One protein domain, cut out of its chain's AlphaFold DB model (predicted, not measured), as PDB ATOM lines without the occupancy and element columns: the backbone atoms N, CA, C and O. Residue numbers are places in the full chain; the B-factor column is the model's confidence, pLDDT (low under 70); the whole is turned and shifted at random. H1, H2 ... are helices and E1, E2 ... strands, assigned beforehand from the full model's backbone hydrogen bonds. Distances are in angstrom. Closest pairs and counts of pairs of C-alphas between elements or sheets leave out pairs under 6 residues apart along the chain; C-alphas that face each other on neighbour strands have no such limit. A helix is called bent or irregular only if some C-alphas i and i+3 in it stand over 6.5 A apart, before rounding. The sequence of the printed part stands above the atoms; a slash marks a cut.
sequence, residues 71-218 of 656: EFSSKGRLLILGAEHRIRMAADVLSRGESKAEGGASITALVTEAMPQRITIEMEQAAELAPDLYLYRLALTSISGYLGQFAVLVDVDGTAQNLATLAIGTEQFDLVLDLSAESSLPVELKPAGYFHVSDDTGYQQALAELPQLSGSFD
ATOM      1  N   GLU A  71       9.008  33.866 -54.980       93.56
ATOM      2  CA  GLU A  71      10.359  33.301 -54.901       93.56
ATOM      3  C   GLU A  71      10.979  33.548 -53.517       93.56
ATOM      4  O   GLU A  71      10.862  34.634 -52.948       93.56
ATOM      5  N   PHE A  72      11.680  32.540 -53.009       94.38
ATOM      6  CA  PHE A  72      12.538  32.588 -51.833       94.38
ATOM      7  C   PHE A  72      13.970  32.262 -52.255       94.38
ATOM      8  O   PHE A  72      14.185  31.386 -53.089       94.38
ATOM      9  N   SER A  73      14.960  32.915 -51.648       93.81
ATOM     10  CA  SER A  73      16.375  32.644 -51.918       93.81
ATOM     11  C   SER A  73      17.140  32.495 -50.610       93.81
ATOM     12  O   SER A  73      17.145  33.408 -49.791       93.81
ATOM     13  N   SER A  74      17.784  31.344 -50.424       94.19
ATOM     14  CA  SER A  74      18.542  30.987 -49.225       94.19
ATOM     15  C   SER A  74      19.973  30.604 -49.590       94.19
ATOM     16  O   SER A  74      20.208  29.834 -50.523       94.19
ATOM     17  N   LYS A  75      20.934  31.109 -48.813       91.12
ATOM     18  CA  LYS A  75      22.358  30.752 -48.861       91.12
ATOM     19  C   LYS A  75      22.767  29.908 -47.645       91.12
ATOM     20  O   LYS A  75      23.951  29.829 -47.332       91.12
ATOM     21  N   GLY A  76      21.799  29.332 -46.926       90.56
ATOM     22  CA  GLY A  76      22.049  28.537 -45.726       90.56
ATOM     23  C   GLY A  76      22.594  29.331 -44.530       90.56
ATOM     24  O   GLY A  76      23.238  28.740 -43.668       90.56
ATOM     25  N   ARG A  77      22.378  30.654 -44.443       94.31
ATOM     26  CA  ARG A  77      22.717  31.448 -43.246       94.31
ATOM     27  C   ARG A  77      21.777  31.067 -42.099       94.31
ATOM     28  O   ARG A  77      20.673  31.602 -42.005       94.31
ATOM     29  N   LEU A  78      22.198  30.135 -41.251       96.00
ATOM     30  CA  LEU A  78      21.387  29.568 -40.176       96.00
ATOM     31  C   LEU A  78      21.690  30.246 -38.838       96.00
ATOM     32  O   LEU A  78      22.825  30.212 -38.365       96.00
ATOM     33  N   LEU A  79      20.661  30.774 -38.181       97.44
ATOM     34  CA  LEU A  79      20.701  31.047 -36.747       97.44
ATOM     35  C   LEU A  79      20.191  29.825 -35.973       97.44
ATOM     36  O   LEU A  79      19.096  29.344 -36.244       97.44
ATOM     37  N   ILE A  80      20.945  29.369 -34.975       97.06
ATOM     38  CA  ILE A  80      20.476  28.421 -33.958       97.06
ATOM     39  C   ILE A  80      20.376  29.167 -32.623       97.06
ATOM     40  O   ILE A  80      21.319  29.857 -32.227       97.06
ATOM     41  N   LEU A  81      19.250  29.041 -31.926       96.12
ATOM     42  CA  LEU A  81      19.016  29.698 -30.637       96.12
ATOM     43  C   LEU A  81      18.364  28.755 -29.615       96.12
ATOM     44  O   LEU A  81      17.834  27.721 -30.004       96.12
ATOM     45  N   GLY A  82      18.461  29.060 -28.319       94.25
ATOM     46  CA  GLY A  82      18.025  28.188 -27.212       94.25
ATOM     47  C   GLY A  82      19.105  27.991 -26.137       94.25
ATOM     48  O   GLY A  82      19.965  28.853 -25.929       94.25
ATOM     49  N   ALA A  83      19.098  26.839 -25.459       91.69
ATOM     50  CA  ALA A  83      20.160  26.448 -24.525       91.69
ATOM     51  C   ALA A  83      21.469  26.035 -25.226       91.69
ATOM     52  O   ALA A  83      21.466  25.279 -26.197       91.69
ATOM     53  N   GLU A  84      22.614  26.436 -24.655       92.81
ATOM     54  CA  GLU A  84      23.956  26.199 -25.221       92.81
ATOM     55  C   GLU A  84      24.243  24.731 -25.587       92.81
ATOM     56  O   GLU A  84      24.821  24.472 -26.640       92.81
ATOM     57  N   HIS A  85      23.830  23.765 -24.760       90.56
ATOM     58  CA  HIS A  85      24.078  22.347 -25.040       90.56
ATOM     59  C   HIS A  85      23.307  21.864 -26.283       90.56
ATOM     60  O   HIS A  85      23.916  21.270 -27.174       90.56
ATOM     61  N   ARG A  86      22.012  22.210 -26.409       90.94
ATOM     62  CA  ARG A  86      21.203  21.904 -27.606       90.94
ATOM     63  C   ARG A  86      21.794  22.569 -28.854       90.94
ATOM     64  O   ARG A  86      21.928  21.916 -29.884       90.94
ATOM     65  N   ILE A  87      22.218  23.835 -28.743       93.38
ATOM     66  CA  ILE A  87      22.873  24.582 -29.832       93.38
ATOM     67  C   ILE A  87      24.139  23.861 -30.316       93.38
ATOM     68  O   ILE A  87      24.293  23.645 -31.518       93.38
ATOM     69  N   ARG A  88      25.038  23.462 -29.403       92.88
ATOM     70  CA  ARG A  88      26.291  22.769 -29.753       92.88
ATOM     71  C   ARG A  88      26.042  21.415 -30.415       92.88
ATOM     72  O   ARG A  88      26.704  21.102 -31.401       92.88
ATOM     73  N   MET A  89      25.065  20.649 -29.926       90.88
ATOM     74  CA  MET A  89      24.663  19.367 -30.519       90.88
ATOM     75  C   MET A  89      24.104  19.543 -31.939       90.88
ATOM     76  O   MET A  89      24.538  18.849 -32.857       90.88
ATOM     77  N   ALA A  90      23.194  20.500 -32.147       91.75
ATOM     78  CA  ALA A  90      22.621  20.789 -33.463       91.75
ATOM     79  C   ALA A  90      23.691  21.272 -34.459       91.75
ATOM     80  O   ALA A  90      23.773  20.777 -35.585       91.75
ATOM     81  N   ALA A  91      24.550  22.201 -34.030       92.00
ATOM     82  CA  ALA A  91      25.623  22.742 -34.855       92.00
ATOM     83  C   ALA A  91      26.659  21.680 -35.251       92.00
ATOM     84  O   ALA A  91      27.153  21.705 -36.379       92.00
ATOM     85  N   ASP A  92      26.981  20.740 -34.359       90.75
ATOM     86  CA  ASP A  92      27.903  19.635 -34.627       90.75
ATOM     87  C   ASP A  92      27.340  18.638 -35.653       90.75
ATOM     88  O   ASP A  92      28.046  18.293 -36.602       90.75
ATOM     89  N   VAL A  93      26.062  18.253 -35.544       89.31
ATOM     90  CA  VAL A  93      25.396  17.400 -36.549       89.31
ATOM     91  C   VAL A  93      25.399  18.075 -37.924       89.31
ATOM     92  O   VAL A  93      25.868  17.484 -38.900       89.31
ATOM     93  N   LEU A  94      24.963  19.337 -38.004       87.56
ATOM     94  CA  LEU A  94      24.909  20.091 -39.264       87.56
ATOM     95  C   LEU A  94      26.310  20.342 -39.859       87.56
ATOM     96  O   LEU A  94      26.485  20.304 -41.074       87.56
ATOM     97  N   SER A  95      27.336  20.513 -39.017       81.44
ATOM     98  CA  SER A  95      28.735  20.712 -39.440       81.44
ATOM     99  C   SER A  95      29.459  19.436 -39.895       81.44
ATOM    100  O   SER A  95      30.570  19.540 -40.441       81.44
ATOM    101  N   ARG A  96      28.879  18.255 -39.641       72.31
ATOM    102  CA  ARG A  96      29.403  16.930 -40.029       72.31
ATOM    103  C   ARG A  96      28.784  16.371 -41.314       72.31
ATOM    104  O   ARG A  96      29.335  15.418 -41.859       72.31
ATOM    105  N   GLY A  97      27.679  16.943 -41.798       60.53
ATOM    106  CA  GLY A  97      27.060  16.558 -43.070       60.53
ATOM    107  C   GLY A  97      27.953  16.831 -44.290       60.53
ATOM    108  O   GLY A  97      28.860  17.666 -44.254       60.53
ATOM    109  N   GLU A  98      27.677  16.146 -45.404       47.22
ATOM    110  CA  GLU A  98      28.487  16.223 -46.637       47.22
ATOM    111  C   GLU A  98      28.429  17.602 -47.339       47.22
ATOM    112  O   GLU A  98      29.241  17.893 -48.218       47.22
ATOM    113  N   SER A  99      27.550  18.506 -46.887       45.94
ATOM    114  CA  SER A  99      27.356  19.880 -47.381       45.94
ATOM    115  C   SER A  99      28.600  20.787 -47.343       45.94
ATOM    116  O   SER A  99      28.559  21.898 -47.866       45.94
ATOM    117  N   LYS A 100      29.731  20.351 -46.772       46.31
ATOM    118  CA  LYS A 100      31.013  21.080 -46.860       46.31
ATOM    119  C   LYS A 100      31.645  21.086 -48.260       46.31
ATOM    120  O   LYS A 100      32.569  21.866 -48.473       46.31
ATOM    121  N   ALA A 101      31.178  20.256 -49.196       40.75
ATOM    122  CA  ALA A 101      31.727  20.202 -50.553       40.75
ATOM    123  C   ALA A 101      31.400  21.450 -51.403       40.75
ATOM    124  O   ALA A 101      32.276  21.947 -52.109       40.75
ATOM    125  N   GLU A 102      30.174  21.978 -51.311       41.41
ATOM    126  CA  GLU A 102      29.692  23.098 -52.136       41.41
ATOM    127  C   GLU A 102      28.882  24.103 -51.293       41.41
ATOM    128  O   GLU A 102      27.657  24.100 -51.289       41.41
ATOM    129  N   GLY A 103      29.577  24.992 -50.570       46.59
ATOM    130  CA  GLY A 103      28.954  26.182 -49.965       46.59
ATOM    131  C   GLY A 103      28.079  25.941 -48.726       46.59
ATOM    132  O   GLY A 103      27.060  26.608 -48.575       46.59
ATOM    133  N   GLY A 104      28.466  25.009 -47.850       54.34
ATOM    134  CA  GLY A 104      27.701  24.641 -46.652       54.34
ATOM    135  C   GLY A 104      27.312  25.796 -45.714       54.34
ATOM    136  O   GLY A 104      28.033  26.785 -45.574       54.34
ATOM    137  N   ALA A 105      26.167  25.611 -45.049       63.12
ATOM    138  CA  ALA A 105      25.477  26.575 -44.193       63.12
ATOM    139  C   ALA A 105      26.380  27.294 -43.170       63.12
ATOM    140  O   ALA A 105      27.106  26.655 -42.401       63.12
ATOM    141  N   SER A 106      26.292  28.628 -43.106       85.62
ATOM    142  CA  SER A 106      26.986  29.425 -42.091       85.62
ATOM    143  C   SER A 106      26.156  29.499 -40.809       85.62
ATOM    144  O   SER A 106      25.102  30.132 -40.761       85.62
ATOM    145  N   ILE A 107      26.636  28.831 -39.759       93.12
ATOM    146  CA  ILE A 107      25.935  28.719 -38.476       93.12
ATOM    147  C   ILE A 107      26.308  29.889 -37.558       93.12
ATOM    148  O   ILE A 107      27.480  30.113 -37.263       93.12
ATOM    149  N   THR A 108      25.297  30.602 -37.065       95.69
ATOM    150  CA  THR A 108      25.382  31.571 -35.962       95.69
ATOM    151  C   THR A 108      24.622  31.028 -34.755       95.69
ATOM    152  O   THR A 108      23.617  30.341 -34.921       95.69
ATOM    153  N   ALA A 109      25.081  31.333 -33.540       96.38
ATOM    154  CA  ALA A 109      24.512  30.798 -32.307       96.38
ATOM    155  C   ALA A 109      24.143  31.893 -31.295       96.38
ATOM    156  O   ALA A 109      25.006  32.682 -30.904       96.38
ATOM    157  N   LEU A 110      22.890  31.906 -30.829       96.75
ATOM    158  CA  LEU A 110      22.384  32.822 -29.798       96.75
ATOM    159  C   LEU A 110      21.874  32.037 -28.583       96.75
ATOM    160  O   LEU A 110      20.832  31.392 -28.639       96.75
ATOM    161  N   VAL A 111      22.585  32.117 -27.461       95.12
ATOM    162  CA  VAL A 111      22.152  31.493 -26.207       95.12
ATOM    163  C   VAL A 111      21.082  32.373 -25.559       95.12
ATOM    164  O   VAL A 111      21.405  33.399 -24.961       95.12
ATOM    165  N   THR A 112      19.820  31.967 -25.691       90.88
ATOM    166  CA  THR A 112      18.647  32.647 -25.115       90.88
ATOM    167  C   THR A 112      18.303  32.141 -23.714       90.88
ATOM    168  O   THR A 112      17.712  32.875 -22.925       90.88
ATOM    169  N   GLU A 113      18.700  30.911 -23.371       88.12
ATOM    170  CA  GLU A 113      18.356  30.270 -22.097       88.12
ATOM    171  C   GLU A 113      19.526  30.246 -21.101       88.12
ATOM    172  O   GLU A 113      20.687  30.009 -21.452       88.12
ATOM    173  N   ALA A 114      19.216  30.452 -19.818       81.69
ATOM    174  CA  ALA A 114      20.194  30.374 -18.738       81.69
ATOM    175  C   ALA A 114      20.647  28.925 -18.477       81.69
ATOM    176  O   ALA A 114      19.852  27.987 -18.525       81.69
ATOM    177  N   MET A 115      21.925  28.737 -18.129       75.75
ATOM    178  CA  MET A 115      22.460  27.413 -17.796       75.75
ATOM    179  C   MET A 115      21.758  26.843 -16.542       75.75
ATOM    180  O   MET A 115      21.725  27.521 -15.510       75.75
ATOM    181  N   PRO A 116      21.205  25.615 -16.586       75.12
ATOM    182  CA  PRO A 116      20.464  25.051 -15.462       75.12
ATOM    183  C   PRO A 116      21.373  24.744 -14.264       75.12
ATOM    184  O   PRO A 116      22.533  24.366 -14.409       75.12
ATOM    185  N   GLN A 117      20.814  24.832 -13.051       73.81
ATOM    186  CA  GLN A 117      21.540  24.618 -11.784       73.81
ATOM    187  C   GLN A 117      22.068  23.184 -11.575       73.81
ATOM    188  O   GLN A 117      22.794  22.925 -10.616       73.81
ATOM    189  N   ARG A 118      21.678  22.236 -12.434       80.12
ATOM    190  CA  ARG A 118      22.202  20.868 -12.465       80.12
ATOM    191  C   ARG A 118      22.742  20.594 -13.857       80.12
ATOM    192  O   ARG A 118      21.993  20.666 -14.825       80.12
ATOM    193  N   ILE A 119      24.022  20.254 -13.920       80.06
ATOM    194  CA  ILE A 119      24.689  19.800 -15.137       80.06
ATOM    195  C   ILE A 119      24.378  18.307 -15.323       80.06
ATOM    196  O   ILE A 119      24.367  17.550 -14.347       80.06
ATOM    197  N   THR A 120      24.093  17.888 -16.555       83.12
ATOM    198  CA  THR A 120      23.938  16.476 -16.941       83.12
ATOM    199  C   THR A 120      25.166  15.995 -17.716       83.12
ATOM    200  O   THR A 120      25.893  16.797 -18.294       83.12
ATOM    201  N   ILE A 121      25.371  14.676 -17.787       80.12
ATOM    202  CA  ILE A 121      26.456  14.064 -18.584       80.12
ATOM    203  C   ILE A 121      26.362  14.489 -20.062       80.12
ATOM    204  O   ILE A 121      27.373  14.717 -20.716       80.12
ATOM    205  N   GLU A 122      25.143  14.648 -20.575       78.69
ATOM    206  CA  GLU A 122      24.864  15.150 -21.922       78.69
ATOM    207  C   GLU A 122      25.316  16.607 -22.108       78.69
ATOM    208  O   GLU A 122      25.917  16.931 -23.128       78.69
ATOM    209  N   MET A 123      25.120  17.481 -21.111       81.75
ATOM    210  CA  MET A 123      25.653  18.850 -21.145       81.75
ATOM    211  C   MET A 123      27.188  18.886 -21.097       81.75
ATOM    212  O   MET A 123      27.789  19.735 -21.751       81.75
ATOM    213  N   GLU A 124      27.823  17.985 -20.339       80.75
ATOM    214  CA  GLU A 124      29.288  17.859 -20.292       80.75
ATOM    215  C   GLU A 124      29.839  17.398 -21.650       80.75
ATOM    216  O   GLU A 124      30.775  18.000 -22.169       80.75
ATOM    217  N   GLN A 125      29.208  16.398 -22.270       84.69
ATOM    218  CA  GLN A 125      29.552  15.920 -23.613       84.69
ATOM    219  C   GLN A 125      29.311  16.991 -24.688       84.69
ATOM    220  O   GLN A 125      30.153  17.192 -25.562       84.69
ATOM    221  N   ALA A 126      28.196  17.723 -24.608       84.12
ATOM    222  CA  ALA A 126      27.871  18.795 -25.541       84.12
ATOM    223  C   ALA A 126      28.849  19.978 -25.461       84.12
ATOM    224  O   ALA A 126      29.028  20.666 -26.461       84.12
ATOM    225  N   ALA A 127      29.507  20.215 -24.320       82.31
ATOM    226  CA  ALA A 127      30.487  21.293 -24.168       82.31
ATOM    227  C   ALA A 127      31.760  21.090 -25.018       82.31
ATOM    228  O   ALA A 127      32.393  22.073 -25.398       82.31
ATOM    229  N   GLU A 128      32.110  19.842 -25.354       87.50
ATOM    230  CA  GLU A 128      33.220  19.517 -26.266       87.50
ATOM    231  C   GLU A 128      32.818  19.605 -27.755       87.50
ATOM    232  O   GLU A 128      33.679  19.561 -28.637       87.50
ATOM    233  N   LEU A 129      31.521  19.758 -28.059       88.88
ATOM    234  CA  LEU A 129      31.001  19.859 -29.423       88.88
ATOM    235  C   LEU A 129      31.054  21.299 -29.960       88.88
ATOM    236  O   LEU A 129      30.853  22.279 -29.234       88.88
ATOM    237  N   ALA A 130      31.302  21.407 -31.270       85.12
ATOM    238  CA  ALA A 130      31.454  22.665 -32.004       85.12
ATOM    239  C   ALA A 130      32.361  23.698 -31.275       85.12
ATOM    240  O   ALA A 130      31.906  24.796 -30.946       85.12
ATOM    241  N   PRO A 131      33.640  23.373 -30.985       84.56
ATOM    242  CA  PRO A 131      34.511  24.219 -30.160       84.56
ATOM    243  C   PRO A 131      34.791  25.600 -30.775       84.56
ATOM    244  O   PRO A 131      34.915  26.576 -30.039       84.56
ATOM    245  N   ASP A 132      34.828  25.698 -32.107       85.94
ATOM    246  CA  ASP A 132      35.062  26.949 -32.846       85.94
ATOM    247  C   ASP A 132      33.800  27.831 -32.994       85.94
ATOM    248  O   ASP A 132      33.866  28.928 -33.553       85.94
ATOM    249  N   LEU A 133      32.632  27.372 -32.521       89.31
ATOM    250  CA  LEU A 133      31.367  28.101 -32.637       89.31
ATOM    251  C   LEU A 133      31.297  29.244 -31.616       89.31
ATOM    252  O   LEU A 133      31.163  29.019 -30.409       89.31
ATOM    253  N   TYR A 134      31.332  30.483 -32.107       91.88
ATOM    254  CA  TYR A 134      31.117  31.661 -31.271       91.88
ATOM    255  C   TYR A 134      29.655  31.746 -30.809       91.88
ATOM    256  O   TYR A 134      28.731  31.690 -31.622       91.88
ATOM    257  N   LEU A 135      29.452  31.925 -29.502       93.38
ATOM    258  CA  LEU A 135      28.134  31.997 -28.872       93.38
ATOM    259  C   LEU A 135      27.802  33.432 -28.454       93.38
ATOM    260  O   LEU A 135      28.398  33.966 -27.514       93.38
ATOM    261  N   TYR A 136      26.805  34.032 -29.097       95.50
ATOM    262  CA  TYR A 136      26.222  35.293 -28.646       95.50
ATOM    263  C   TYR A 136      25.382  35.051 -27.387       95.50
ATOM    264  O   TYR A 136      24.621  34.087 -27.313       95.50
ATOM    265  N   ARG A 137      25.520  35.928 -26.387       94.19
ATOM    266  CA  ARG A 137      24.745  35.909 -25.134       94.19
ATOM    267  C   ARG A 137      24.089  37.274 -24.936       94.19
ATOM    268  O   ARG A 137      24.500  38.054 -24.084       94.19
ATOM    269  N   LEU A 138      23.138  37.575 -25.815       93.88
ATOM    270  CA  LEU A 138      22.393  38.833 -25.875       93.88
ATOM    271  C   LEU A 138      20.909  38.523 -25.661       93.88
ATOM    272  O   LEU A 138      20.447  37.456 -26.066       93.88
ATOM    273  N   ALA A 139      20.161  39.426 -25.026       93.56
ATOM    274  CA  ALA A 139      18.729  39.214 -24.834       93.56
ATOM    275  C   ALA A 139      18.005  39.340 -26.181       93.56
ATOM    276  O   ALA A 139      18.215  40.307 -26.911       93.56
ATOM    277  N   LEU A 140      17.168  38.361 -26.526       95.38
ATOM    278  CA  LEU A 140      16.359  38.412 -27.740       95.38
ATOM    279  C   LEU A 140      15.206  39.410 -27.557       95.38
ATOM    280  O   LEU A 140      14.448  39.307 -26.596       95.38
ATOM    281  N   THR A 141      15.065  40.342 -28.498       95.44
ATOM    282  CA  THR A 141      13.998  41.354 -28.508       95.44
ATOM    283  C   THR A 141      12.842  40.925 -29.409       95.44
ATOM    284  O   THR A 141      11.685  41.021 -29.011       95.44
ATOM    285  N   SER A 142      13.139  40.454 -30.627       95.00
ATOM    286  CA  SER A 142      12.127  39.951 -31.568       95.00
ATOM    287  C   SER A 142      12.742  39.163 -32.726       95.00
ATOM    288  O   SER A 142      13.876  39.425 -33.132       95.00
ATOM    289  N   ILE A 143      11.949  38.279 -33.332       96.31
ATOM    290  CA  ILE A 143      12.228  37.648 -34.629       96.31
ATOM    291  C   ILE A 143      11.086  37.998 -35.585       96.31
ATOM    292  O   ILE A 143       9.925  37.997 -35.180       96.31
ATOM    293  N   SER A 144      11.398  38.287 -36.845       95.62
ATOM    294  CA  SER A 144      10.406  38.466 -37.910       95.62
ATOM    295  C   SER A 144      10.979  38.083 -39.278       95.62
ATOM    296  O   SER A 144      12.194  37.989 -39.450       95.62
ATOM    297  N   GLY A 145      10.103  37.841 -40.256       95.31
ATOM    298  CA  GLY A 145      10.486  37.490 -41.627       95.31
ATOM    299  C   GLY A 145      10.155  36.048 -42.013       95.31
ATOM    300  O   GLY A 145       9.234  35.441 -41.470       95.31
ATOM    301  N   TYR A 146      10.878  35.537 -43.006       96.44
ATOM    302  CA  TYR A 146      10.639  34.255 -43.679       96.44
ATOM    303  C   TYR A 146      11.934  33.742 -44.334       96.44
ATOM    304  O   TYR A 146      12.940  34.449 -44.331       96.44
ATOM    305  N   LEU A 147      11.910  32.537 -44.921       96.69
ATOM    306  CA  LEU A 147      13.029  31.893 -45.632       96.69
ATOM    307  C   LEU A 147      13.828  32.878 -46.506       96.69
ATOM    308  O   LEU A 147      13.309  33.448 -47.466       96.69
ATOM    309  N   GLY A 148      15.107  33.062 -46.182       95.50
ATOM    310  CA  GLY A 148      15.998  33.997 -46.878       95.50
ATOM    311  C   GLY A 148      15.987  35.447 -46.368       95.50
ATOM    312  O   GLY A 148      16.747  36.265 -46.886       95.50
ATOM    313  N   GLN A 149      15.112  35.796 -45.418       96.62
ATOM    314  CA  GLN A 149      14.750  37.167 -45.018       96.62
ATOM    315  C   GLN A 149      14.410  37.293 -43.511       96.62
ATOM    316  O   GLN A 149      13.537  38.073 -43.132       96.62
ATOM    317  N   PHE A 150      15.062  36.534 -42.621       97.50
ATOM    318  CA  PHE A 150      14.825  36.643 -41.174       97.50
ATOM    319  C   PHE A 150      15.613  37.790 -40.530       97.50
ATOM    320  O   PHE A 150      16.844  37.749 -40.451       97.50
ATOM    321  N   ALA A 151      14.894  38.775 -39.995       96.94
ATOM    322  CA  ALA A 151      15.433  39.808 -39.121       96.94
ATOM    323  C   ALA A 151      15.350  39.350 -37.656       96.94
ATOM    324  O   ALA A 151      14.311  38.882 -37.188       96.94
ATOM    325  N   VAL A 152      16.454  39.492 -36.919       97.25
ATOM    326  CA  VAL A 152      16.566  39.052 -35.521       97.25
ATOM    327  C   VAL A 152      17.141  40.197 -34.704       97.25
ATOM    328  O   VAL A 152      18.312  40.545 -34.860       97.25
ATOM    329  N   LEU A 153      16.311  40.801 -33.857       97.25
ATOM    330  CA  LEU A 153      16.699  41.926 -33.014       97.25
ATOM    331  C   LEU A 153      17.084  41.435 -31.622       97.25
ATOM    332  O   LEU A 153      16.339  40.684 -30.994       97.25
ATOM    333  N   VAL A 154      18.234  41.895 -31.141       96.81
ATOM    334  CA  VAL A 154      18.788  41.603 -29.816       96.81
ATOM    335  C   VAL A 154      19.130  42.900 -29.089       96.81
ATOM    336  O   VAL A 154      19.473  43.896 -29.728       96.81
ATOM    337  N   ASP A 155      19.043  42.898 -27.763       96.12
ATOM    338  CA  ASP A 155      19.475  44.019 -26.928       96.12
ATOM    339  C   ASP A 155      21.009  44.064 -26.829       96.12
ATOM    340  O   ASP A 155      21.659  43.098 -26.414       96.12
ATOM    341  N   VAL A 156      21.574  45.209 -27.209       94.81
ATOM    342  CA  VAL A 156      22.971  45.592 -27.013       94.81
ATOM    343  C   VAL A 156      22.981  46.945 -26.303       94.81
ATOM    344  O   VAL A 156      22.567  47.956 -26.873       94.81
ATOM    345  N   ASP A 157      23.447  46.962 -25.053       92.50
ATOM    346  CA  ASP A 157      23.572  48.153 -24.197       92.50
ATOM    347  C   ASP A 157      22.287  49.010 -24.066       92.50
ATOM    348  O   ASP A 157      22.348  50.232 -23.915       92.50
ATOM    349  N   GLY A 158      21.106  48.377 -24.098       92.19
ATOM    350  CA  GLY A 158      19.799  49.041 -24.038       92.19
ATOM    351  C   GLY A 158      19.259  49.474 -25.406       92.19
ATOM    352  O   GLY A 158      18.343  50.296 -25.473       92.19
ATOM    353  N   THR A 159      19.828  48.962 -26.502       94.62
ATOM    354  CA  THR A 159      19.428  49.279 -27.880       94.62
ATOM    355  C   THR A 159      19.167  48.009 -28.685       94.62
ATOM    356  O   THR A 159      19.983  47.091 -28.702       94.62
ATOM    357  N   ALA A 160      18.033  47.953 -29.386       95.81
ATOM    358  CA  ALA A 160      17.714  46.833 -30.267       95.81
ATOM    359  C   ALA A 160      18.560  46.903 -31.550       95.81
ATOM    360  O   ALA A 160      18.429  47.842 -32.335       95.81
ATOM    361  N   GLN A 161      19.414  45.904 -31.769       96.31
ATOM    362  CA  GLN A 161      20.311  45.805 -32.924       96.31
ATOM    363  C   GLN A 161      20.115  44.474 -33.657       96.31
ATOM    364  O   GLN A 161      19.728  43.471 -33.061       96.31
ATOM    365  N   ASN A 162      20.369  44.454 -34.967       96.25
ATOM    366  CA  ASN A 162      20.183  43.259 -35.789       96.25
ATOM    367  C   ASN A 162      21.377  42.299 -35.643       96.25
ATOM    368  O   ASN A 162      22.507  42.628 -36.018       96.25
ATOM    369  N   LEU A 163      21.118  41.095 -35.132       96.44
ATOM    370  CA  LEU A 163      22.136  40.075 -34.892       96.44
ATOM    371  C   LEU A 163      22.832  39.623 -36.185       96.44
ATOM    372  O   LEU A 163      24.021  39.323 -36.143       96.44
ATOM    373  N   ALA A 164      22.149  39.615 -37.335       94.75
ATOM    374  CA  ALA A 164      22.780  39.256 -38.609       94.75
ATOM    375  C   ALA A 164      23.873  40.270 -39.002       94.75
ATOM    376  O   ALA A 164      24.948  39.885 -39.476       94.75
ATOM    377  N   THR A 165      23.638  41.559 -38.735       95.19
ATOM    378  CA  THR A 165      24.597  42.636 -39.016       95.19
ATOM    379  C   THR A 165      25.817  42.519 -38.107       95.19
ATOM    380  O   THR A 165      26.945  42.663 -38.576       95.19
ATOM    381  N   LEU A 166      25.596  42.204 -36.827       93.12
ATOM    382  CA  LEU A 166      26.650  42.024 -35.824       93.12
ATOM    383  C   LEU A 166      27.481  40.751 -36.053       93.12
ATOM    384  O   LEU A 166      28.700  40.784 -35.895       93.12
ATOM    385  N   ALA A 167      26.834  39.636 -36.408       92.38
ATOM    386  CA  ALA A 167      27.461  38.315 -36.409       92.38
ATOM    387  C   ALA A 167      28.068  37.891 -37.752       92.38
ATOM    388  O   ALA A 167      29.100  37.223 -37.766       92.38
ATOM    389  N   ILE A 168      27.428  38.254 -38.870       91.25
ATOM    390  CA  ILE A 168      27.823  37.811 -40.219       91.25
ATOM    391  C   ILE A 168      27.930  38.959 -41.236       91.25
ATOM    392  O   ILE A 168      28.211  38.708 -42.406       91.25
ATOM    393  N   GLY A 169      27.732  40.213 -40.815       91.19
ATOM    394  CA  GLY A 169      27.867  41.388 -41.681       91.19
ATOM    395  C   GLY A 169      26.809  41.483 -42.787       91.19
ATOM    396  O   GLY A 169      27.081  42.057 -43.839       91.19
ATOM    397  N   THR A 170      25.616  40.911 -42.580       91.38
ATOM    398  CA  THR A 170      24.492  40.978 -43.536       91.38
ATOM    399  C   THR A 170      23.196  41.362 -42.830       91.38
ATOM    400  O   THR A 170      23.103  41.221 -41.621       91.38
ATOM    401  N   GLU A 171      22.177  41.817 -43.554       92.38
ATOM    402  CA  GLU A 171      20.951  42.352 -42.937       92.38
ATOM    403  C   GLU A 171      19.952  41.277 -42.464       92.38
ATOM    404  O   GLU A 171      18.993  41.603 -41.768       92.38
ATOM    405  N   GLN A 172      20.171  39.995 -42.781       95.12
ATOM    406  CA  GLN A 172      19.250  38.914 -42.414       95.12
ATOM    407  C   GLN A 172      19.927  37.539 -42.265       95.12
ATOM    408  O   GLN A 172      20.999  37.293 -42.829       95.12
ATOM    409  N   PHE A 173      19.247  36.617 -41.586       97.19
ATOM    410  CA  PHE A 173      19.475  35.173 -41.702       97.19
ATOM    411  C   PHE A 173      18.572  34.567 -42.787       97.19
ATOM    412  O   PHE A 173      17.545  35.142 -43.151       97.19
ATOM    413  N   ASP A 174      18.946  33.398 -43.304       96.38
ATOM    414  CA  ASP A 174      18.112  32.641 -44.242       96.38
ATOM    415  C   ASP A 174      17.187  31.654 -43.524       96.38
ATOM    416  O   ASP A 174      16.076  31.410 -43.990       96.38
ATOM    417  N   LEU A 175      17.648  31.095 -42.401       97.12
ATOM    418  CA  LEU A 175      16.994  30.030 -41.640       97.12
ATOM    419  C   LEU A 175      17.118  30.295 -40.134       97.12
ATOM    420  O   LEU A 175      18.128  30.844 -39.681       97.12
ATOM    421  N   VAL A 176      16.130  29.853 -39.355       97.69
ATOM    422  CA  VAL A 176      16.147  29.915 -37.884       97.69
ATOM    423  C   VAL A 176      15.756  28.560 -37.295       97.69
ATOM    424  O   VAL A 176      14.683  28.038 -37.592       97.69
ATOM    425  N   LEU A 177      16.610  28.021 -36.425       97.44
ATOM    426  CA  LEU A 177      16.355  26.844 -35.597       97.44
ATOM    427  C   LEU A 177      16.242  27.273 -34.129       97.44
ATOM    428  O   LEU A 177      17.236  27.567 -33.463       97.44
ATOM    429  N   ASP A 178      15.010  27.317 -33.639       96.69
ATOM    430  CA  ASP A 178      14.633  27.653 -32.274       96.69
ATOM    431  C   ASP A 178      14.550  26.382 -31.410       96.69
ATOM    432  O   ASP A 178      13.625  25.572 -31.510       96.69
ATOM    433  N   LEU A 179      15.565  26.216 -30.563       94.94
ATOM    434  CA  LEU A 179      15.717  25.155 -29.568       94.94
ATOM    435  C   LEU A 179      15.319  25.636 -28.159       94.94
ATOM    436  O   LEU A 179      15.729  25.015 -27.173       94.94
ATOM    437  N   SER A 180      14.568  26.734 -28.042       91.81
ATOM    438  CA  SER A 180      14.042  27.235 -26.765       91.81
ATOM    439  C   SER A 180      12.811  26.433 -26.316       91.81
ATOM    440  O   SER A 180      12.124  25.811 -27.131       91.81
ATOM    441  N   ALA A 181      12.508  26.440 -25.018       88.19
ATOM    442  CA  ALA A 181      11.359  25.726 -24.452       88.19
ATOM    443  C   ALA A 181      10.004  26.233 -24.991       88.19
ATOM    444  O   ALA A 181       9.111  25.436 -25.277       88.19
ATOM    445  N   GLU A 182       9.875  27.547 -25.181       89.94
ATOM    446  CA  GLU A 182       8.731  28.218 -25.812       89.94
ATOM    447  C   GLU A 182       9.177  28.879 -27.123       89.94
ATOM    448  O   GLU A 182      10.340  29.259 -27.255       89.94
ATOM    449  N   SER A 183       8.280  29.014 -28.105       92.38
ATOM    450  CA  SER A 183       8.672  29.531 -29.422       92.38
ATOM    451  C   SER A 183       8.924  31.039 -29.398       92.38
ATOM    452  O   SER A 183       8.048  31.828 -29.052       92.38
ATOM    453  N   SER A 184      10.098  31.438 -29.879       94.00
ATOM    454  CA  SER A 184      10.567  32.827 -29.957       94.00
ATOM    455  C   SER A 184       9.856  33.680 -31.024       94.00
ATOM    456  O   SER A 184      10.126  34.874 -31.145       94.00
ATOM    457  N   LEU A 185       8.962  33.076 -31.814       93.00
ATOM    458  CA  LEU A 185       8.107  33.729 -32.805       93.00
ATOM    459  C   LEU A 185       6.640  33.365 -32.499       93.00
ATOM    460  O   LEU A 185       6.242  32.229 -32.775       93.00
ATOM    461  N   PRO A 186       5.820  34.284 -31.953       89.25
ATOM    462  CA  PRO A 186       4.488  33.978 -31.411       89.25
ATOM    463  C   PRO A 186       3.369  33.819 -32.464       89.25
ATOM    464  O   PRO A 186       2.195  33.929 -32.131       89.25
ATOM    465  N   VAL A 187       3.719  33.532 -33.722       91.25
ATOM    466  CA  VAL A 187       2.772  33.173 -34.796       91.25
ATOM    467  C   VAL A 187       2.387  31.696 -34.650       91.25
ATOM    468  O   VAL A 187       3.257  30.875 -34.351       91.25
ATOM    469  N   GLU A 188       1.124  31.326 -34.873       91.81
ATOM    470  CA  GLU A 188       0.675  29.927 -34.777       91.81
ATOM    471  C   GLU A 188       1.327  29.045 -35.862       91.81
ATOM    472  O   GLU A 188       2.064  28.104 -35.557       91.81
ATOM    473  N   LEU A 189       1.117  29.386 -37.133       92.56
ATOM    474  CA  LEU A 189       1.660  28.682 -38.290       92.56
ATOM    475  C   LEU A 189       2.966  29.348 -38.744       92.56
ATOM    476  O   LEU A 189       2.952  30.366 -39.441       92.56
ATOM    477  N   LYS A 190       4.096  28.772 -38.316       94.38
ATOM    478  CA  LYS A 190       5.446  29.323 -38.525       94.38
ATOM    479  C   LYS A 190       5.758  29.545 -40.016       94.38
ATOM    480  O   LYS A 190       5.424  28.679 -40.822       94.38
ATOM    481  N   PRO A 191       6.419  30.657 -40.393       95.31
ATOM    482  CA  PRO A 191       6.849  30.901 -41.766       95.31
ATOM    483  C   PRO A 191       7.905  29.885 -42.208       95.31
ATOM    484  O   PRO A 191       8.739  29.452 -41.411       95.31
ATOM    485  N   ALA A 192       7.914  29.562 -43.504       94.81
ATOM    486  CA  ALA A 192       8.941  28.721 -44.116       94.81
ATOM    487  C   ALA A 192      10.358  29.153 -43.686       94.81
ATOM    488  O   ALA A 192      10.665  30.347 -43.666       94.81
ATOM    489  N   GLY A 193      11.214  28.186 -43.348       94.56
ATOM    490  CA  GLY A 193      12.575  28.426 -42.854       94.56
ATOM    491  C   GLY A 193      12.700  28.705 -41.347       94.56
ATOM    492  O   GLY A 193      13.828  28.810 -40.865       94.56
ATOM    493  N   TYR A 194      11.590  28.799 -40.602       97.00
ATOM    494  CA  TYR A 194      11.581  28.886 -39.138       97.00
ATOM    495  C   TYR A 194      11.156  27.553 -38.506       97.00
ATOM    496  O   TYR A 194      10.032  27.094 -38.707       97.00
ATOM    497  N   PHE A 195      12.026  26.967 -37.686       96.19
ATOM    498  CA  PHE A 195      11.810  25.680 -37.023       96.19
ATOM    499  C   PHE A 195      11.859  25.850 -35.504       96.19
ATOM    500  O   PHE A 195      12.936  26.070 -34.960       96.19
ATOM    501  N   HIS A 196      10.728  25.704 -34.809       95.00
ATOM    502  CA  HIS A 196      10.709  25.524 -33.349       95.00
ATOM    503  C   HIS A 196      10.581  24.037 -33.021       95.00
ATOM    504  O   HIS A 196       9.700  23.376 -33.567       95.00
ATOM    505  N   VAL A 197      11.464  23.506 -32.169       92.00
ATOM    506  CA  VAL A 197      11.512  22.065 -31.857       92.00
ATOM    507  C   VAL A 197      11.627  21.790 -30.352       92.00
ATOM    508  O   VAL A 197      12.702  21.814 -29.737       92.00
ATOM    509  N   SER A 198      10.477  21.491 -29.750       82.25
ATOM    510  CA  SER A 198      10.324  21.132 -28.336       82.25
ATOM    511  C   SER A 198      10.472  19.628 -28.050       82.25
ATOM    512  O   SER A 198      10.672  19.264 -26.893       82.25
ATOM    513  N   ASP A 199      10.432  18.765 -29.073       86.38
ATOM    514  CA  ASP A 199      10.557  17.306 -28.951       86.38
ATOM    515  C   ASP A 199      11.637  16.694 -29.872       86.38
ATOM    516  O   ASP A 199      12.073  17.301 -30.854       86.38
ATOM    517  N   ASP A 200      12.053  15.462 -29.559       85.81
ATOM    518  CA  ASP A 200      13.111  14.737 -30.277       85.81
ATOM    519  C   ASP A 200      12.759  14.409 -31.736       85.81
ATOM    520  O   ASP A 200      13.646  14.367 -32.590       85.81
ATOM    521  N   THR A 201      11.483  14.173 -32.055       87.00
ATOM    522  CA  THR A 201      11.046  13.833 -33.419       87.00
ATOM    523  C   THR A 201      11.110  15.067 -34.306       87.00
ATOM    524  O   THR A 201      11.722  15.013 -35.374       87.00
ATOM    525  N   GLY A 202      10.556  16.189 -33.834       88.12
ATOM    526  CA  GLY A 202      10.678  17.484 -34.503       88.12
ATOM    527  C   GLY A 202      12.141  17.906 -34.669       88.12
ATOM    528  O   GLY A 202      12.542  18.336 -35.749       88.12
ATOM    529  N   TYR A 203      12.975  17.701 -33.643       90.56
ATOM    530  CA  TYR A 203      14.411  17.990 -33.694       90.56
ATOM    531  C   TYR A 203      15.142  17.187 -34.784       90.56
ATOM    532  O   TYR A 203      15.860  17.772 -35.595       90.56
ATOM    533  N   GLN A 204      14.929  15.867 -34.871       90.38
ATOM    534  CA  GLN A 204      15.541  15.044 -35.926       90.38
ATOM    535  C   GLN A 204      15.016  15.400 -37.329       90.38
ATOM    536  O   GLN A 204      15.784  15.371 -38.291       90.38
ATOM    537  N   GLN A 205      13.737  15.773 -37.460       90.19
ATOM    538  CA  GLN A 205      13.159  16.234 -38.728       90.19
ATOM    539  C   GLN A 205      13.785  17.559 -39.185       90.19
ATOM    540  O   GLN A 205      14.292  17.631 -40.304       90.19
ATOM    541  N   ALA A 206      13.852  18.568 -38.312       92.44
ATOM    542  CA  ALA A 206      14.448  19.864 -38.635       92.44
ATOM    543  C   ALA A 206      15.929  19.741 -39.040       92.44
ATOM    544  O   ALA A 206      16.353  20.357 -40.017       92.44
ATOM    545  N   LEU A 207      16.717  18.899 -38.357       91.19
ATOM    546  CA  LEU A 207      18.118  18.654 -38.729       91.19
ATOM    547  C   LEU A 207      18.282  17.950 -40.089       91.19
ATOM    548  O   LEU A 207      19.311  18.134 -40.739       91.19
ATOM    549  N   ALA A 208      17.290  17.172 -40.532       90.44
ATOM    550  CA  ALA A 208      17.280  16.548 -41.856       90.44
ATOM    551  C   ALA A 208      16.760  17.488 -42.963       90.44
ATOM    552  O   ALA A 208      17.171  17.361 -44.118       90.44
ATOM    553  N   GLU A 209      15.868  18.427 -42.634       91.44
ATOM    554  CA  GLU A 209      15.255  19.365 -43.584       91.44
ATOM    555  C   GLU A 209      16.113  20.615 -43.832       91.44
ATOM    556  O   GLU A 209      16.312  21.001 -44.984       91.44
ATOM    557  N   LEU A 210      16.694  21.214 -42.785       92.06
ATOM    558  CA  LEU A 210      17.483  22.454 -42.874       92.06
ATOM    559  C   LEU A 210      18.576  22.453 -43.969       92.06
ATOM    560  O   LEU A 210      18.682  23.459 -44.675       92.06
ATOM    561  N   PRO A 211      19.360  21.374 -44.190       89.31
ATOM    562  CA  PRO A 211      20.350  21.332 -45.273       89.31
ATOM    563  C   PRO A 211      19.746  21.407 -46.685       89.31
ATOM    564  O   PRO A 211      20.438  21.802 -47.619       89.31
ATOM    565  N   GLN A 212      18.473  21.032 -46.846       90.25
ATOM    566  CA  GLN A 212      17.758  21.029 -48.128       90.25
ATOM    567  C   GLN A 212      17.194  22.418 -48.476       90.25
ATOM    568  O   GLN A 212      16.932  22.701 -49.642       90.25
ATOM    569  N   LEU A 213      17.070  23.319 -47.492       91.56
ATOM    570  CA  LEU A 213      16.556  24.684 -47.659       91.56
ATOM    571  C   LEU A 213      17.648  25.702 -48.043       91.56
ATOM    572  O   LEU A 213      17.666  26.834 -47.557       91.56
ATOM    573  N   SER A 214      18.563  25.308 -48.933       90.81
ATOM    574  CA  SER A 214      19.569  26.181 -49.560       90.81
ATOM    575  C   SER A 214      19.393  26.164 -51.082       90.81
ATOM    576  O   SER A 214      19.389  25.095 -51.684       90.81
ATOM    577  N   GLY A 215      19.233  27.333 -51.712       91.06
ATOM    578  CA  GLY A 215      18.883  27.452 -53.133       91.06
ATOM    579  C   GLY A 215      17.877  28.571 -53.428       91.06
ATOM    580  O   GLY A 215      17.724  29.506 -52.639       91.06
ATOM    581  N   SER A 216      17.196  28.470 -54.572       91.50
ATOM    582  CA  SER A 216      15.968  29.223 -54.869       91.50
ATOM    583  C   SER A 216      14.775  28.264 -54.840       91.50
ATOM    584  O   SER A 216      14.899  27.113 -55.264       91.50
ATOM    585  N   PHE A 217      13.649  28.740 -54.318       92.81
ATOM    586  CA  PHE A 217      12.403  27.995 -54.144       92.81
ATOM    587  C   PHE A 217      11.239  28.887 -54.563       92.81
ATOM    588  O   PHE A 217      11.252  30.081 -54.260       92.81
ATOM    589  N   ASP A 218      10.203  28.330 -55.181       90.38
ATOM    590  CA  ASP A 218       8.965  29.055 -55.453       90.38
ATOM    591  C   ASP A 218       7.740  28.362 -54.844       90.38
ATOM    592  O   ASP A 218       7.726  27.154 -54.613       90.38
TER     593      ASP A 218
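This is residues 71 to 218 of the 656 residues of the protein "4Fe-4S ferredoxin" of Motiliproteus coralliicola (UniProt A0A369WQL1). A four-stranded parallel sheet, E3 E2 E7 E8, makes the middle, with H1 and H4 covering one face; on the other side lie short H3 and a small antiparallel sheet, E4 E5 E6. At one end E1 and E9 pair as a two-strand arm, and at the other H2 packs on H1. The printed part has 148 residues, mixed in class, with four named helices and nine named strands in the order E1 E2 H1 E3 H2 E4 E5 E6 H3 E7 E8 H4 E9. It is compact, with a radius of gyration of the C-alphas of 14.6 A and spans of 46 by 40 by 30 A.

Find C-alpha 71 at (10.359, 33.301, -54.901), where E1, residues 71 to 74, begins. E2 is residues 78 to 82; H1, residues 84 to 96, runs 18.3 A. Next come E3, residues 107 to 111, and H2, residues 121 to 127. From C-alpha 139 at (18.729, 39.214, -24.834), E4, residues 139 to 144, runs 15.5 A; E5, residues 151 to 156, runs 15.4 A. E6 is residues 159 to 162, H3 163 to 168, E7 175 to 179 and E8 194 to 196. H4, residues 200 to 212, spans 19.5 A and is only just irregular: C-alphas 208 and 211 are 6.6 A apart. E9, residues 215 to 218, ends at (8.965, 29.055, -55.453).

Start at inner strand E2: N 80 is 2.8 A from O 108 of E3, and N 79 is 2.9 A from O 175 of E7. Beyond E7, N 178 is 2.8 A from O 195 of E8. E2, H1 and E3 form a strand-helix-strand unit, parallel neighbour strands joined through a helix, with a right-handed crossover. H1 runs along the strands at a height over the sheet of 9.4 A, and H4, on the same face, at 9.8 A. They touch at a steep tilt of 43 degrees, the closest C-alphas being those of Leu 94 and Leu 207, 7.0 A apart; H1 touches H4 with residues 90 to 94 alone, and H4 touches H1 with residues 207 to 211 alone. H1 touches H2 with residues 85 to 89 alone; the closest C-alphas, of His 85 and Ala 126, are 5.2 A apart. On the opposite face, H3 has a height of 9.6 A. E4 E5 E6 is a meander, each strand the antiparallel neighbour of the one before: N 141 is 2.8 A from O 153, and N 154 is 2.9 A from O 161. In antiparallel E1 and E9, N 72 is 2.8 A from O 217. Every O i to N i+4 pair is within hydrogen-bond range in H1, H2 and H3, and 7 of 9 in H4.

The two farthest C-alphas, of Glu 71 and Arg 118, are 45.8 A apart. The printed part has no cut; the links H2 to E4 and E7 to E8 are long. Look for low confidence at residues 97 to 105, under 70; the printed part's mean pLDDT is 88.8.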